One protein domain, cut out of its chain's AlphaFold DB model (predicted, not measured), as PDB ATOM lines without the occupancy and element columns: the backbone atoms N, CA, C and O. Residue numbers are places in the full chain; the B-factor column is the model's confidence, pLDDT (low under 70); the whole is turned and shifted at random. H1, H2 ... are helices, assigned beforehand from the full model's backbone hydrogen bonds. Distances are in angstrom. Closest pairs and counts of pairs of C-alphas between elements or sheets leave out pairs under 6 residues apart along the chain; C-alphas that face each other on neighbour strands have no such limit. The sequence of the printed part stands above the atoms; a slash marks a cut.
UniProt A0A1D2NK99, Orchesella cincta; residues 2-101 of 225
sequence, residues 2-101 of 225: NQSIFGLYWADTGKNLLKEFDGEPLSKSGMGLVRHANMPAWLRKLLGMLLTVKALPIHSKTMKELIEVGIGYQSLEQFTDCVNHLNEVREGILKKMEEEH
ATOM      1  N   ASN A   2      20.648  52.569  23.809       48.41
ATOM      2  CA  ASN A   2      19.665  52.294  24.861       48.41
ATOM      3  C   ASN A   2      20.093  51.079  25.694       48.41
ATOM      4  O   ASN A   2      19.977  49.948  25.229       48.41
ATOM      5  N   GLN A   3      20.537  51.321  26.928       57.66
ATOM      6  CA  GLN A   3      20.645  50.326  28.000       57.66
ATOM      7  C   GLN A   3      19.230  49.969  28.485       57.66
ATOM      8  O   GLN A   3      18.861  50.181  29.634       57.66
ATOM      9  N   SER A   4      18.375  49.529  27.561       68.56
ATOM     10  CA  SER A   4      17.019  49.124  27.904       68.56
ATOM     11  C   SER A   4      17.084  47.759  28.563       68.56
ATOM     12  O   SER A   4      17.663  46.828  28.008       68.56
ATOM     13  N   ILE A   5      16.443  47.633  29.719       73.69
ATOM     14  CA  ILE A   5      16.261  46.375  30.443       73.69
ATOM     15  C   ILE A   5      15.632  45.277  29.570       73.69
ATOM     16  O   ILE A   5      16.016  44.112  29.645       73.69
ATOM     17  N   PHE A   6      14.732  45.652  28.656       77.50
ATOM     18  CA  PHE A   6      14.138  44.736  27.682       77.50
ATOM     19  C   PHE A   6      15.165  44.203  26.668       77.50
ATOM     20  O   PHE A   6      14.914  43.196  26.010       77.50
ATOM     21  N   GLY A   7      16.333  44.839  26.543       79.81
ATOM     22  CA  GLY A   7      17.437  44.359  25.716       79.81
ATOM     23  C   GLY A   7      17.974  43.013  26.196       79.81
ATOM     24  O   GLY A   7      18.370  42.203  25.364       79.81
ATOM     25  N   LEU A   8      17.905  42.725  27.503       81.69
ATOM     26  CA  LEU A   8      18.287  41.424  28.067       81.69
ATOM     27  C   LEU A   8      17.356  40.307  27.608       81.69
ATOM     28  O   LEU A   8      17.822  39.225  27.265       81.69
ATOM     29  N   TYR A   9      16.053  40.588  27.527       82.81
ATOM     30  CA  TYR A   9      15.080  39.650  26.968       82.81
ATOM     31  C   TYR A   9      15.369  39.345  25.487       82.81
ATOM     32  O   TYR A   9      15.173  38.225  25.031       82.81
ATOM     33  N   TRP A  10      15.904  40.325  24.752       87.44
ATOM     34  CA  TRP A  10      16.291  40.209  23.343       87.44
ATOM     35  C   TRP A  10      17.800  40.007  23.130       87.44
ATOM     36  O   TRP A  10      18.309  40.324  22.051       87.44
ATOM     37  N   ALA A  11      18.535  39.487  24.119       86.50
ATOM     38  CA  ALA A  11      19.999  39.424  24.063       86.50
ATOM     39  C   ALA A  11      20.529  38.629  22.855       86.50
ATOM     40  O   ALA A  11      21.559  38.982  22.285       86.50
ATOM     41  N   ASP A  12      19.802  37.598  22.421       88.62
ATOM     42  CA  ASP A  12      20.122  36.777  21.249       88.62
ATOM     43  C   ASP A  12      19.347  37.189  19.984       88.62
ATOM     44  O   ASP A  12      19.338  36.456  18.990       88.62
ATOM     45  N   THR A  13      18.682  38.348  20.005       87.75
ATOM     46  CA  THR A  13      17.806  38.880  18.944       87.75
ATOM     47  C   THR A  13      16.553  38.040  18.653       87.75
ATOM     48  O   THR A  13      15.923  38.213  17.609       87.75
ATOM     49  N   GLY A  14      16.172  37.150  19.576       90.00
ATOM     50  CA  GLY A  14      15.010  36.269  19.456       90.00
ATOM     51  C   GLY A  14      15.283  34.981  18.684       90.00
ATOM     52  O   GLY A  14      14.342  34.325  18.248       90.00
ATOM     53  N   LYS A  15      16.549  34.601  18.482       90.44
ATOM     54  CA  LYS A  15      16.906  33.390  17.725       90.44
ATOM     55  C   LYS A  15      16.428  32.114  18.413       90.44
ATOM     56  O   LYS A  15      15.862  31.252  17.745       90.44
ATOM     57  N   ASN A  16      16.628  32.000  19.724       91.44
ATOM     58  CA  ASN A  16      16.142  30.856  20.492       91.44
ATOM     59  C   ASN A  16      14.615  30.829  20.515       91.44
ATOM     60  O   ASN A  16      14.033  29.784  20.270       91.44
ATOM     61  N   LEU A  17      13.969  31.987  20.689       91.19
ATOM     62  CA  LEU A  17      12.516  32.100  20.588       91.19
ATOM     63  C   LEU A  17      12.004  31.546  19.245       91.19
ATOM     64  O   LEU A  17      11.105  30.717  19.228       91.19
ATOM     65  N   LEU A  18      12.591  31.953  18.116       93.19
ATOM     66  CA  LEU A  18      12.182  31.451  16.799       93.19
ATOM     67  C   LEU A  18      12.379  29.943  16.636       93.19
ATOM     68  O   LEU A  18      11.585  29.309  15.951       93.19
ATOM     69  N   LYS A  19      13.422  29.386  17.254       94.12
ATOM     70  CA  LYS A  19      13.691  27.948  17.233       94.12
ATOM     71  C   LYS A  19      12.637  27.159  18.013       94.12
ATOM     72  O   LYS A  19      12.221  26.111  17.539       94.12
ATOM     73  N   GLU A  20      12.218  27.655  19.175       92.00
ATOM     74  CA  GLU A  20      11.182  26.999  19.988       92.00
ATOM     75  C   GLU A  20       9.809  27.024  19.299       92.00
ATOM     76  O   GLU A  20       9.059  26.062  19.393       92.00
ATOM     77  N   PHE A  21       9.494  28.088  18.552       91.31
ATOM     78  CA  PHE A  21       8.213  28.230  17.844       91.31
ATOM     79  C   PHE A  21       8.211  27.662  16.410       91.31
ATOM     80  O   PHE A  21       7.245  27.873  15.668       91.31
ATOM     81  N   ASP A  22       9.272  26.973  15.979       93.31
ATOM     82  CA  ASP A  22       9.356  26.433  14.621       93.31
ATOM     83  C   ASP A  22       8.349  25.289  14.409       93.31
ATOM     84  O   ASP A  22       8.337  24.290  15.125       93.31
ATOM     85  N   GLY A  23       7.472  25.443  13.415       89.56
ATOM     86  CA  GLY A  23       6.406  24.483  13.117       89.56
ATOM     87  C   GLY A  23       5.220  24.481  14.092       89.56
ATOM     88  O   GLY A  23       4.276  23.715  13.879       89.56
ATOM     89  N   GLU A  24       5.210  25.337  15.118       91.12
ATOM     90  CA  GLU A  24       4.113  25.401  16.086       91.12
ATOM     91  C   GLU A  24       2.939  26.283  15.615       91.12
ATOM     92  O   GLU A  24       3.136  27.341  15.000       91.12
ATOM     93  N   PRO A  25       1.682  25.907  15.920       91.44
ATOM     94  CA  PRO A  25       0.534  26.764  15.654       91.44
ATOM     95  C   PRO A  25       0.554  27.997  16.571       91.44
ATOM     96  O   PRO A  25       0.395  27.901  17.786       91.44
ATOM     97  N   LEU A  26       0.695  29.184  15.978       89.00
ATOM     98  CA  LEU A  26       0.749  30.439  16.730       89.00
ATOM     99  C   LEU A  26      -0.643  30.924  17.152       89.00
ATOM    100  O   LEU A  26      -1.553  31.062  16.329       89.00
ATOM    101  N   SER A  27      -0.784  31.282  18.430       86.88
ATOM    102  CA  SER A  27      -1.960  31.995  18.933       86.88
ATOM    103  C   SER A  27      -2.006  33.438  18.413       86.88
ATOM    104  O   SER A  27      -0.989  34.014  18.015       86.88
ATOM    105  N   LYS A  28      -3.190  34.068  18.457       82.06
ATOM    106  CA  LYS A  28      -3.354  35.483  18.066       82.06
ATOM    107  C   LYS A  28      -2.440  36.411  18.875       82.06
ATOM    108  O   LYS A  28      -1.845  37.317  18.298       82.06
ATOM    109  N   SER A  29      -2.286  36.146  20.171       79.12
ATOM    110  CA  SER A  29      -1.438  36.932  21.072       79.12
ATOM    111  C   SER A  29       0.059  36.693  20.849       79.12
ATOM    112  O   SER A  29       0.842  37.634  20.927       79.12
ATOM    113  N   GLY A  30       0.476  35.462  20.525       81.25
ATOM    114  CA  GLY A  30       1.890  35.128  20.292       81.25
ATOM    115  C   GLY A  30       2.411  35.533  18.907       81.25
ATOM    116  O   GLY A  30       3.607  35.757  18.722       81.25
ATOM    117  N   MET A  31       1.516  35.686  17.927       86.00
ATOM    118  CA  MET A  31       1.883  35.992  16.542       86.00
ATOM    119  C   MET A  31       2.675  37.301  16.399       86.00
ATOM    120  O   MET A  31       3.577  37.381  15.563       86.00
ATOM    121  N   GLY A  32       2.355  38.323  17.199       85.50
ATOM    122  CA  GLY A  32       3.074  39.601  17.189       85.50
ATOM    123  C   GLY A  32       4.544  39.443  17.581       85.50
ATOM    124  O   GLY A  32       5.424  39.945  16.883       85.50
ATOM    125  N   LEU A  33       4.802  38.670  18.638       86.81
ATOM    126  CA  LEU A  33       6.140  38.400  19.158       86.81
ATOM    127  C   LEU A  33       7.003  37.640  18.136       86.81
ATOM    128  O   LEU A  33       8.117  38.064  17.827       86.81
ATOM    129  N   VAL A  34       6.471  36.570  17.539       90.06
ATOM    130  CA  VAL A  34       7.204  35.772  16.535       90.06
ATOM    131  C   VAL A  34       7.477  36.573  15.258       90.06
ATOM    132  O   VAL A  34       8.563  36.482  14.681       90.06
ATOM    133  N   ARG A  35       6.529  37.409  14.812       89.56
ATOM    134  CA  ARG A  35       6.749  38.322  13.675       89.56
ATOM    135  C   ARG A  35       7.822  39.359  13.977       89.56
ATOM    136  O   ARG A  35       8.636  39.659  13.107       89.56
ATOM    137  N   HIS A  36       7.831  39.900  15.194       89.00
ATOM    138  CA  HIS A  36       8.852  40.849  15.622       89.00
ATOM    139  C   HIS A  36      10.234  40.197  15.677       89.00
ATOM    140  O   HIS A  36      11.184  40.792  15.166       89.00
ATOM    141  N   ALA A  37      10.344  38.960  16.170       90.44
ATOM    142  CA  ALA A  37      11.592  38.194  16.195       90.44
ATOM    143  C   ALA A  37      12.123  37.847  14.791       90.44
ATOM    144  O   ALA A  37      13.315  38.001  14.529       90.44
ATOM    145  N   ASN A  38      11.243  37.481  13.853       91.62
ATOM    146  CA  ASN A  38      11.610  37.198  12.456       91.62
ATOM    147  C   ASN A  38      12.020  38.443  11.646       91.62
ATOM    148  O   ASN A  38      12.536  38.329  10.534       91.62
ATOM    149  N   MET A  39      11.769  39.648  12.161       92.06
ATOM    150  CA  MET A  39      12.021  40.886  11.431       92.06
ATOM    151  C   MET A  39      13.526  41.192  11.305       92.06
ATOM    152  O   MET A  39      14.232  41.209  12.305       92.06
ATOM    153  N   PRO A  40      14.066  41.524  10.121       91.56
ATOM    154  CA  PRO A  40      15.461  41.951  10.014       91.56
ATOM    155  C   PRO A  40      15.738  43.264  10.766       91.56
ATOM    156  O   PRO A  40      14.908  44.176  10.780       91.56
ATOM    157  N   ALA A  41      16.944  43.419  11.322       90.38
ATOM    158  CA  ALA A  41      17.312  44.592  12.127       90.38
ATOM    159  C   ALA A  41      17.176  45.934  11.378       90.38
ATOM    160  O   ALA A  41      16.788  46.940  11.971       90.38
ATOM    161  N   TRP A  42      17.464  45.966  10.070       92.00
ATOM    162  CA  TRP A  42      17.299  47.179   9.259       92.00
ATOM    163  C   TRP A  42      15.829  47.608   9.163       92.00
ATOM    164  O   TRP A  42      15.537  48.802   9.206       92.00
ATOM    165  N   LEU A  43      14.905  46.644   9.094       93.62
ATOM    166  CA  LEU A  43      13.473  46.907   9.014       93.62
ATOM    167  C   LEU A  43      12.945  47.404  10.364       93.62
ATOM    168  O   LEU A  43      12.177  48.359  10.389       93.62
ATOM    169  N   ARG A  44      13.438  46.853  11.484       92.31
ATOM    170  CA  ARG A  44      13.142  47.378  12.831       92.31
ATOM    171  C   ARG A  44      13.549  48.849  12.963       92.31
ATOM    172  O   ARG A  44      12.749  49.661  13.411       92.31
ATOM    173  N   LYS A  45      14.755  49.212  12.502       92.38
ATOM    174  CA  LYS A  45      15.229  50.610  12.493       92.38
ATOM    175  C   LYS A  45      14.367  51.508  11.605       92.38
ATOM    176  O   LYS A  45      14.024  52.614  12.012       92.38
ATOM    177  N   LEU A  46      14.001  51.041  10.409       94.25
ATOM    178  CA  LEU A  46      13.125  51.788   9.504       94.25
ATOM    179  C   LEU A  46      11.757  52.060  10.143       94.25
ATOM    180  O   LEU A  46      11.314  53.206  10.163       94.25
ATOM    181  N   LEU A  47      11.116  51.030  10.704       92.69
ATOM    182  CA  LEU A  47       9.839  51.178  11.403       92.69
ATOM    183  C   LEU A  47       9.967  52.099  12.622       92.69
ATOM    184  O   LEU A  47       9.134  52.983  12.796       92.69
ATOM    185  N   GLY A  48      11.038  51.962  13.409       92.75
ATOM    186  CA  GLY A  48      11.330  52.853  14.534       92.75
ATOM    187  C   GLY A  48      11.421  54.323  14.116       92.75
ATOM    188  O   GLY A  48      10.829  55.187  14.762       92.75
ATOM    189  N   MET A  49      12.076  54.618  12.987       93.44
ATOM    190  CA  MET A  49      12.108  55.975  12.425       93.44
ATOM    191  C   MET A  49      10.714  56.464  12.018       93.44
ATOM    192  O   MET A  49      10.342  57.581  12.378       93.44
ATOM    193  N   LEU A  50       9.915  55.642  11.330       94.06
ATOM    194  CA  LEU A  50       8.556  56.019  10.916       94.06
ATOM    195  C   LEU A  50       7.648  56.338  12.113       94.06
ATOM    196  O   LEU A  50       6.906  57.317  12.074       94.06
ATOM    197  N   LEU A  51       7.764  55.587  13.211       93.12
ATOM    198  CA  LEU A  51       6.996  55.814  14.441       93.12
ATOM    199  C   LEU A  51       7.317  57.154  15.131       93.12
ATOM    200  O   LEU A  51       6.517  57.643  15.927       93.12
ATOM    201  N   THR A  52       8.445  57.803  14.815       92.12
ATOM    202  CA  THR A  52       8.760  59.149  15.344       92.12
ATOM    203  C   THR A  52       8.051  60.286  14.610       92.12
ATOM    204  O   THR A  52       7.978  61.401  15.132       92.12
ATOM    205  N   VAL A  53       7.508  60.027  13.419       92.56
ATOM    206  CA  VAL A  53       6.890  61.055  12.577       92.56
ATOM    207  C   VAL A  53       5.484  61.367  13.088       92.56
ATOM    208  O   VAL A  53       4.545  60.624  12.825       92.56
ATOM    209  N   LYS A  54       5.324  62.507  13.773       88.25
ATOM    210  CA  LYS A  54       4.044  62.942  14.375       88.25
ATOM    211  C   LYS A  54       2.868  63.031  13.396       88.25
ATOM    212  O   LYS A  54       1.728  62.905  13.809       88.25
ATOM    213  N   ALA A  55       3.140  63.287  12.115       88.75
ATOM    214  CA  ALA A  55       2.105  63.397  11.087       88.75
ATOM    215  C   ALA A  55       1.526  62.037  10.659       88.75
ATOM    216  O   ALA A  55       0.494  62.000   9.993       88.75
ATOM    217  N   LEU A  56       2.192  60.926  10.994       88.88
ATOM    218  CA  LEU A  56       1.696  59.597  10.671       88.88
ATOM    219  C   LEU A  56       0.734  59.106  11.762       88.88
ATOM    220  O   LEU A  56       1.030  59.256  12.948       88.88
ATOM    221  N   PRO A  57      -0.354  58.407  11.389       85.12
ATOM    222  CA  PRO A  57      -1.334  57.869  12.339       85.12
ATOM    223  C   PRO A  57      -0.784  56.727  13.210       85.12
ATOM    224  O   PRO A  57      -1.498  56.184  14.037       85.12
ATOM    225  N   ILE A  58       0.474  56.333  13.003       86.81
ATOM    226  CA  ILE A  58       1.166  55.300  13.776       86.81
ATOM    227  C   ILE A  58       2.136  55.892  14.807       86.81
ATOM    228  O   ILE A  58       2.851  55.137  15.452       86.81
ATOM    229  N   HIS A  59       2.216  57.222  14.949       89.62
ATOM    230  CA  HIS A  59       3.159  57.872  15.861       89.62
ATOM    231  C   HIS A  59       3.108  57.284  17.280       89.62
ATOM    232  O   HIS A  59       2.087  57.367  17.956       89.62
ATOM    233  N   SER A  60       4.208  56.694  17.737       90.06
ATOM    234  CA  SER A  60       4.305  56.143  19.086       90.06
ATOM    235  C   SER A  60       5.770  55.969  19.473       90.06
ATOM    236  O   SER A  60       6.523  55.217  18.847       90.06
ATOM    237  N   LYS A  61       6.187  56.679  20.520       89.81
ATOM    238  CA  LYS A  61       7.503  56.517  21.141       89.81
ATOM    239  C   LYS A  61       7.587  55.169  21.852       89.81
ATOM    240  O   LYS A  61       8.606  54.496  21.729       89.81
ATOM    241  N   THR A  62       6.511  54.745  22.513       87.50
ATOM    242  CA  THR A  62       6.458  53.450  23.205       87.50
ATOM    243  C   THR A  62       6.618  52.281  22.229       87.50
ATOM    244  O   THR A  62       7.434  51.388  22.459       87.50
ATOM    245  N   MET A  63       5.923  52.302  21.086       87.94
ATOM    246  CA  MET A  63       6.087  51.266  20.056       87.94
ATOM    247  C   MET A  63       7.451  51.318  19.382       87.94
ATOM    248  O   MET A  63       7.976  50.273  18.999       87.94
ATOM    249  N   LYS A  64       8.045  52.507  19.233       90.69
ATOM    250  CA  LYS A  64       9.411  52.621  18.720       90.69
ATOM    251  C   LYS A  64      10.373  51.848  19.618       90.69
ATOM    252  O   LYS A  64      11.141  51.036  19.109       90.69
ATOM    253  N   GLU A  65      10.314  52.080  20.928       87.88
ATOM    254  CA  GLU A  65      11.167  51.382  21.894       87.88
ATOM    255  C   GLU A  65      10.951  49.867  21.848       87.88
ATOM    256  O   GLU A  65      11.926  49.117  21.783       87.88
ATOM    257  N   LEU A  66       9.693  49.419  21.775       86.44
ATOM    258  CA  LEU A  66       9.352  48.001  21.643       86.44
ATOM    259  C   LEU A  66       9.933  47.367  20.369       86.44
ATOM    260  O   LEU A  66      10.428  46.242  20.393       86.44
ATOM    261  N   ILE A  67       9.889  48.072  19.236       88.88
ATOM    262  CA  ILE A  67      10.445  47.551  17.983       88.88
ATOM    263  C   ILE A  67      11.973  47.520  18.039       88.88
ATOM    264  O   ILE A  67      12.580  46.515  17.651       88.88
ATOM    265  N   GLU A  68      12.594  48.606  18.497       89.06
ATOM    266  CA  GLU A  68      14.048  48.768  18.501       89.06
ATOM    267  C   GLU A  68      14.736  47.877  19.531       89.06
ATOM    268  O   GLU A  68      15.868  47.459  19.288       89.06
ATOM    269  N   VAL A  69      14.074  47.507  20.632       86.31
ATOM    270  CA  VAL A  69      14.696  46.606  21.609       86.31
ATOM    271  C   VAL A  69      14.960  45.208  21.047       86.31
ATOM    272  O   VAL A  69      15.966  44.590  21.384       86.31
ATOM    273  N   GLY A  70      14.151  44.764  20.078       85.38
ATOM    274  CA  GLY A  70      14.390  43.528  19.325       85.38
ATOM    275  C   GLY A  70      15.627  43.562  18.418       85.38
ATOM    276  O   GLY A  70      15.945  42.569  17.767       85.38
ATOM    277  N   ILE A  71      16.337  44.693  18.322       87.00
ATOM    278  CA  ILE A  71      17.673  44.731  17.707       87.00
ATOM    279  C   ILE A  71      18.677  43.971  18.585       87.00
ATOM    280  O   ILE A  71      19.588  43.362  18.030       87.00
ATOM    281  N   GLY A  72      18.479  43.957  19.908       84.31
ATOM    282  CA  GLY A  72      19.352  43.283  20.871       84.31
ATOM    283  C   GLY A  72      20.764  43.874  20.947       84.31
ATOM    284  O   GLY A  72      21.105  44.849  20.262       84.31
ATOM    285  N   TYR A  73      21.610  43.263  21.775       86.38
ATOM    286  CA  TYR A  73      23.014  43.655  21.904       86.38
ATOM    287  C   TYR A  73      23.836  43.135  20.725       86.38
ATOM    288  O   TYR A  73      23.710  41.983  20.316       86.38
ATOM    289  N   GLN A  74      24.694  43.994  20.175       83.06
ATOM    290  CA  GLN A  74      25.535  43.646  19.021       83.06
ATOM    291  C   GLN A  74      26.921  43.137  19.428       83.06
ATOM    292  O   GLN A  74      27.671  42.646  18.586       83.06
ATOM    293  N   SER A  75      27.282  43.264  20.707       88.44
ATOM    294  CA  SER A  75      28.558  42.809  21.249       88.44
ATOM    295  C   SER A  75      28.410  42.334  22.692       88.44
ATOM    296  O   SER A  75      27.486  42.730  23.407       88.44
ATOM    297  N   LEU A  76      29.361  41.505  23.128       90.12
ATOM    298  CA  LEU A  76      29.470  41.081  24.524       90.12
ATOM    299  C   LEU A  76      29.699  42.273  25.467       90.12
ATOM    300  O   LEU A  76      29.201  42.271  26.586       90.12
ATOM    301  N   GLU A  77      30.418  43.294  24.998       91.25
ATOM    302  CA  GLU A  77      30.653  44.541  25.733       91.25
ATOM    303  C   GLU A  77      29.331  45.252  26.044       91.25
ATOM    304  O   GLU A  77      29.034  45.477  27.208       91.25
ATOM    305  N   GLN A  78      28.461  45.465  25.047       88.19
ATOM    306  CA  GLN A  78      27.153  46.104  25.264       88.19
ATOM    307  C   GLN A  78      26.265  45.321  26.238       88.19
ATOM    308  O   GLN A  78      25.544  45.915  27.040       88.19
ATOM    309  N   PHE A  79      26.297  43.988  26.155       88.88
ATOM    310  CA  PHE A  79      25.578  43.128  27.089       88.88
ATOM    311  C   PHE A  79      26.124  43.283  28.515       88.88
ATOM    312  O   PHE A  79      25.358  43.507  29.451       88.88
ATOM    313  N   THR A  80      27.448  43.217  28.669       90.62
ATOM    314  CA  THR A  80      28.130  43.339  29.966       90.62
ATOM    315  C   THR A  80      27.894  44.714  30.586       90.62
ATOM    316  O   THR A  80      27.564  44.795  31.766       90.62
ATOM    317  N   ASP A  81      27.963  45.784  29.792       91.00
ATOM    318  CA  ASP A  81      27.654  47.147  30.231       91.00
ATOM    319  C   ASP A  81      26.222  47.256  30.755       91.00
ATOM    320  O   ASP A  81      25.979  47.902  31.771       91.00
ATOM    321  N   CYS A  82      25.261  46.603  30.092       90.19
ATOM    322  CA  CYS A  82      23.881  46.603  30.561       90.19
ATOM    323  C   CYS A  82      23.716  45.849  31.886       90.19
ATOM    324  O   CYS A  82      22.982  46.311  32.758       90.19
ATOM    325  N   VAL A  83      24.380  44.703  32.048       91.50
ATOM    326  CA  VAL A  83      24.351  43.941  33.308       91.50
ATOM    327  C   VAL A  83      24.979  44.756  34.440       91.50
ATOM    328  O   VAL A  83      24.397  44.859  35.518       91.50
ATOM    329  N   ASN A  84      26.123  45.396  34.188       93.19
ATOM    330  CA  ASN A  84      26.769  46.283  35.156       93.19
ATOM    331  C   ASN A  84      25.854  47.449  35.536       93.19
ATOM    332  O   ASN A  84      25.690  47.731  36.721       93.19
ATOM    333  N   HIS A  85      25.191  48.061  34.555       92.12
ATOM    334  CA  HIS A  85      24.244  49.139  34.808       92.12
ATOM    335  C   HIS A  85      23.061  48.691  35.682       92.12
ATOM    336  O   HIS A  85      22.664  49.411  36.594       92.12
ATOM    337  N   LEU A  86      22.514  47.489  35.470       92.44
ATOM    338  CA  LEU A  86      21.463  46.962  36.347       92.44
ATOM    339  C   LEU A  86      21.948  46.744  37.779       92.44
ATOM    340  O   LEU A  86      21.209  47.045  38.715       92.44
ATOM    341  N   ASN A  87      23.181  46.268  37.957       94.19
ATOM    342  CA  ASN A  87      23.772  46.139  39.285       94.19
ATOM    343  C   ASN A  87      23.907  47.514  39.956       94.19
ATOM    344  O   ASN A  87      23.507  47.665  41.105       94.19
ATOM    345  N   GLU A  88      24.374  48.538  39.237       96.06
ATOM    346  CA  GLU A  88      24.433  49.914  39.753       96.06
ATOM    347  C   GLU A  88      23.050  50.447  40.156       96.06
ATOM    348  O   GLU A  88      22.911  51.075  41.208       96.06
ATOM    349  N   VAL A  89      22.016  50.176  39.352       95.44
ATOM    350  CA  VAL A  89      20.631  50.554  39.670       95.44
ATOM    351  C   VAL A  89      20.137  49.822  40.918       95.44
ATOM    352  O   VAL A  89      19.563  50.466  41.800       95.44
ATOM    353  N   ARG A  90      20.386  48.509  41.035       96.31
ATOM    354  CA  ARG A  90      20.023  47.708  42.218       96.31
ATOM    355  C   ARG A  90      20.677  48.282  43.470       96.31
ATOM    356  O   ARG A  90      19.976  48.585  44.431       96.31
ATOM    357  N   GLU A  91      21.990  48.496  43.439       97.75
ATOM    358  CA  GLU A  91      22.738  49.060  44.566       97.75
ATOM    359  C   GLU A  91      22.258  50.472  44.922       97.75
ATOM    360  O   GLU A  91      22.105  50.802  46.099       97.75
ATOM    361  N   GLY A  92      21.948  51.301  43.922       98.12
ATOM    362  CA  GLY A  92      21.381  52.632  44.130       98.12
ATOM    363  C   GLY A  92      20.023  52.597  44.838       98.12
ATOM    364  O   GLY A  92      19.801  53.369  45.774       98.12
ATOM    365  N   ILE A  93      19.136  51.680  44.437       97.62
ATOM    366  CA  ILE A  93      17.832  51.475  45.085       97.62
ATOM    367  C   ILE A  93      18.023  50.982  46.522       97.62
ATOM    368  O   ILE A  93      17.443  51.566  47.435       97.62
ATOM    369  N   LEU A  94      18.855  49.960  46.743       98.25
ATOM    370  CA  LEU A  94      19.100  49.398  48.076       98.25
ATOM    371  C   LEU A  94      19.698  50.429  49.028       98.25
ATOM    372  O   LEU A  94      19.226  50.575  50.156       98.25
ATOM    373  N   LYS A  95      20.682  51.196  48.554       98.44
ATOM    374  CA  LYS A  95      21.264  52.302  49.310       98.44
ATOM    375  C   LYS A  95      20.204  53.336  49.679       98.44
ATOM    376  O   LYS A  95      20.145  53.751  50.830       98.44
ATOM    377  N   LYS A  96      19.346  53.726  48.730       98.38
ATOM    378  CA  LYS A  96      18.292  54.709  48.996       98.38
ATOM    379  C   LYS A  96      17.250  54.186  49.984       98.38
ATOM    380  O   LYS A  96      16.804  54.937  50.843       98.38
ATOM    381  N   MET A  97      16.884  52.909  49.888       98.19
ATOM    382  CA  MET A  97      16.000  52.266  50.861       98.19
ATOM    383  C   MET A  97      16.614  52.278  52.262       98.19
ATOM    384  O   MET A  97      15.910  52.540  53.228       98.19
ATOM    385  N   GLU A  98      17.916  52.029  52.380       97.94
ATOM    386  CA  GLU A  98      18.611  52.060  53.666       97.94
ATOM    387  C   GLU A  98      18.672  53.475  54.261       97.94
ATOM    388  O   GLU A  98      18.327  53.667  55.426       97.94
ATOM    389  N   GLU A  99      19.051  54.469  53.452       98.44
ATOM    390  CA  GLU A  99      19.130  55.882  53.852       98.44
ATOM    391  C   GLU A  99      17.785  56.440  54.331       98.44
ATOM    392  O   GLU A  99      17.745  57.246  55.258       98.44
ATOM    393  N   GLU A 100      16.689  56.017  53.700       98.31
ATOM    394  CA  GLU A 100      15.330  56.471  54.015       98.31
ATOM    395  C   GLU A 100      14.603  55.544  55.003       98.31
ATOM    396  O   GLU A 100      13.422  55.751  55.280       98.31
ATOM    397  N   HIS A 101      15.280  54.516  55.528       97.88
ATOM    398  CA  HIS A 101      14.698  53.511  56.424       97.88
ATOM    399  C   HIS A 101      13.423  52.853  55.859       97.88
ATOM    400  O   HIS A 101      12.419  52.685  56.552       97.88
TER     401      HIS A 101
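Overview. This is residues 2 to 101 of the 225 residues of a protein of Orchesella cincta (UniProt A0A1D2NK99). One long helix, H6, reaches away as an arm from a loose body of five shorter helices, and residues 87 to 101, of which 87 to 99 belong to H6, stick out. In the body H4 and H5 lie side by side as a helical hairpin, H2 and H3 form a second, crossed pair, and little H1 lies near the middle, close to H5 and H6. The printed part has 100 residues with six named helices, H1 to H6 in chain order, and no named strand; its class is all helix. The whole is loose, with a radius of gyration of the C-alphas of 16.9 A and spans of 49 by 38 by 28 A.

Along the chain. H6, residues 76 to 99, is 34.4 A long, from C-alpha 76 at (29.470, 41.081, 24.524) to C-alpha 99 at (19.130, 55.882, 53.852). H1 is residues 6 to 9, with C-alpha 6 at (14.138, 44.736, 27.682). H5, residues 61 to 69, measures 12.3 A and H4, residues 41 to 51, 15.4 A. H3 is residues 31 to 38, 10.6 A, and H2 residues 15 to 20, 8.9 A.

Arrangement. H6 is close to H1 but not clearly touching, the closest C-alphas, Leu 8 and Phe 79, being 7.6 A apart. H1 is likewise close to H5, with Gly 7 and Val 69 closest at 5.4 A between C-alphas. H4 and H5 touch in a hairpin, opposite ways at a shallow tilt of 5 degrees; the closest C-alphas are Gly 48 and Lys 64, 4.6 A. H2 and H3 touch at a steep tilt of 47 degrees, opposite ways, closest at the C-alphas of Leu 18 and Val 34, 6.6 A. H3 and H4 are only just apart, at 8.3 A. Every O i to N i+4 pair is within hydrogen-bond range in H2, H3, H4, H5 and H6; H1 is too short for one.

Size, cuts and confidence. The C-alphas of Gly 23 and Glu 99 are farthest apart, 53.0 A. The printed part has no cut and no long link. Residues 2 to 4 are under 70 in pLDDT.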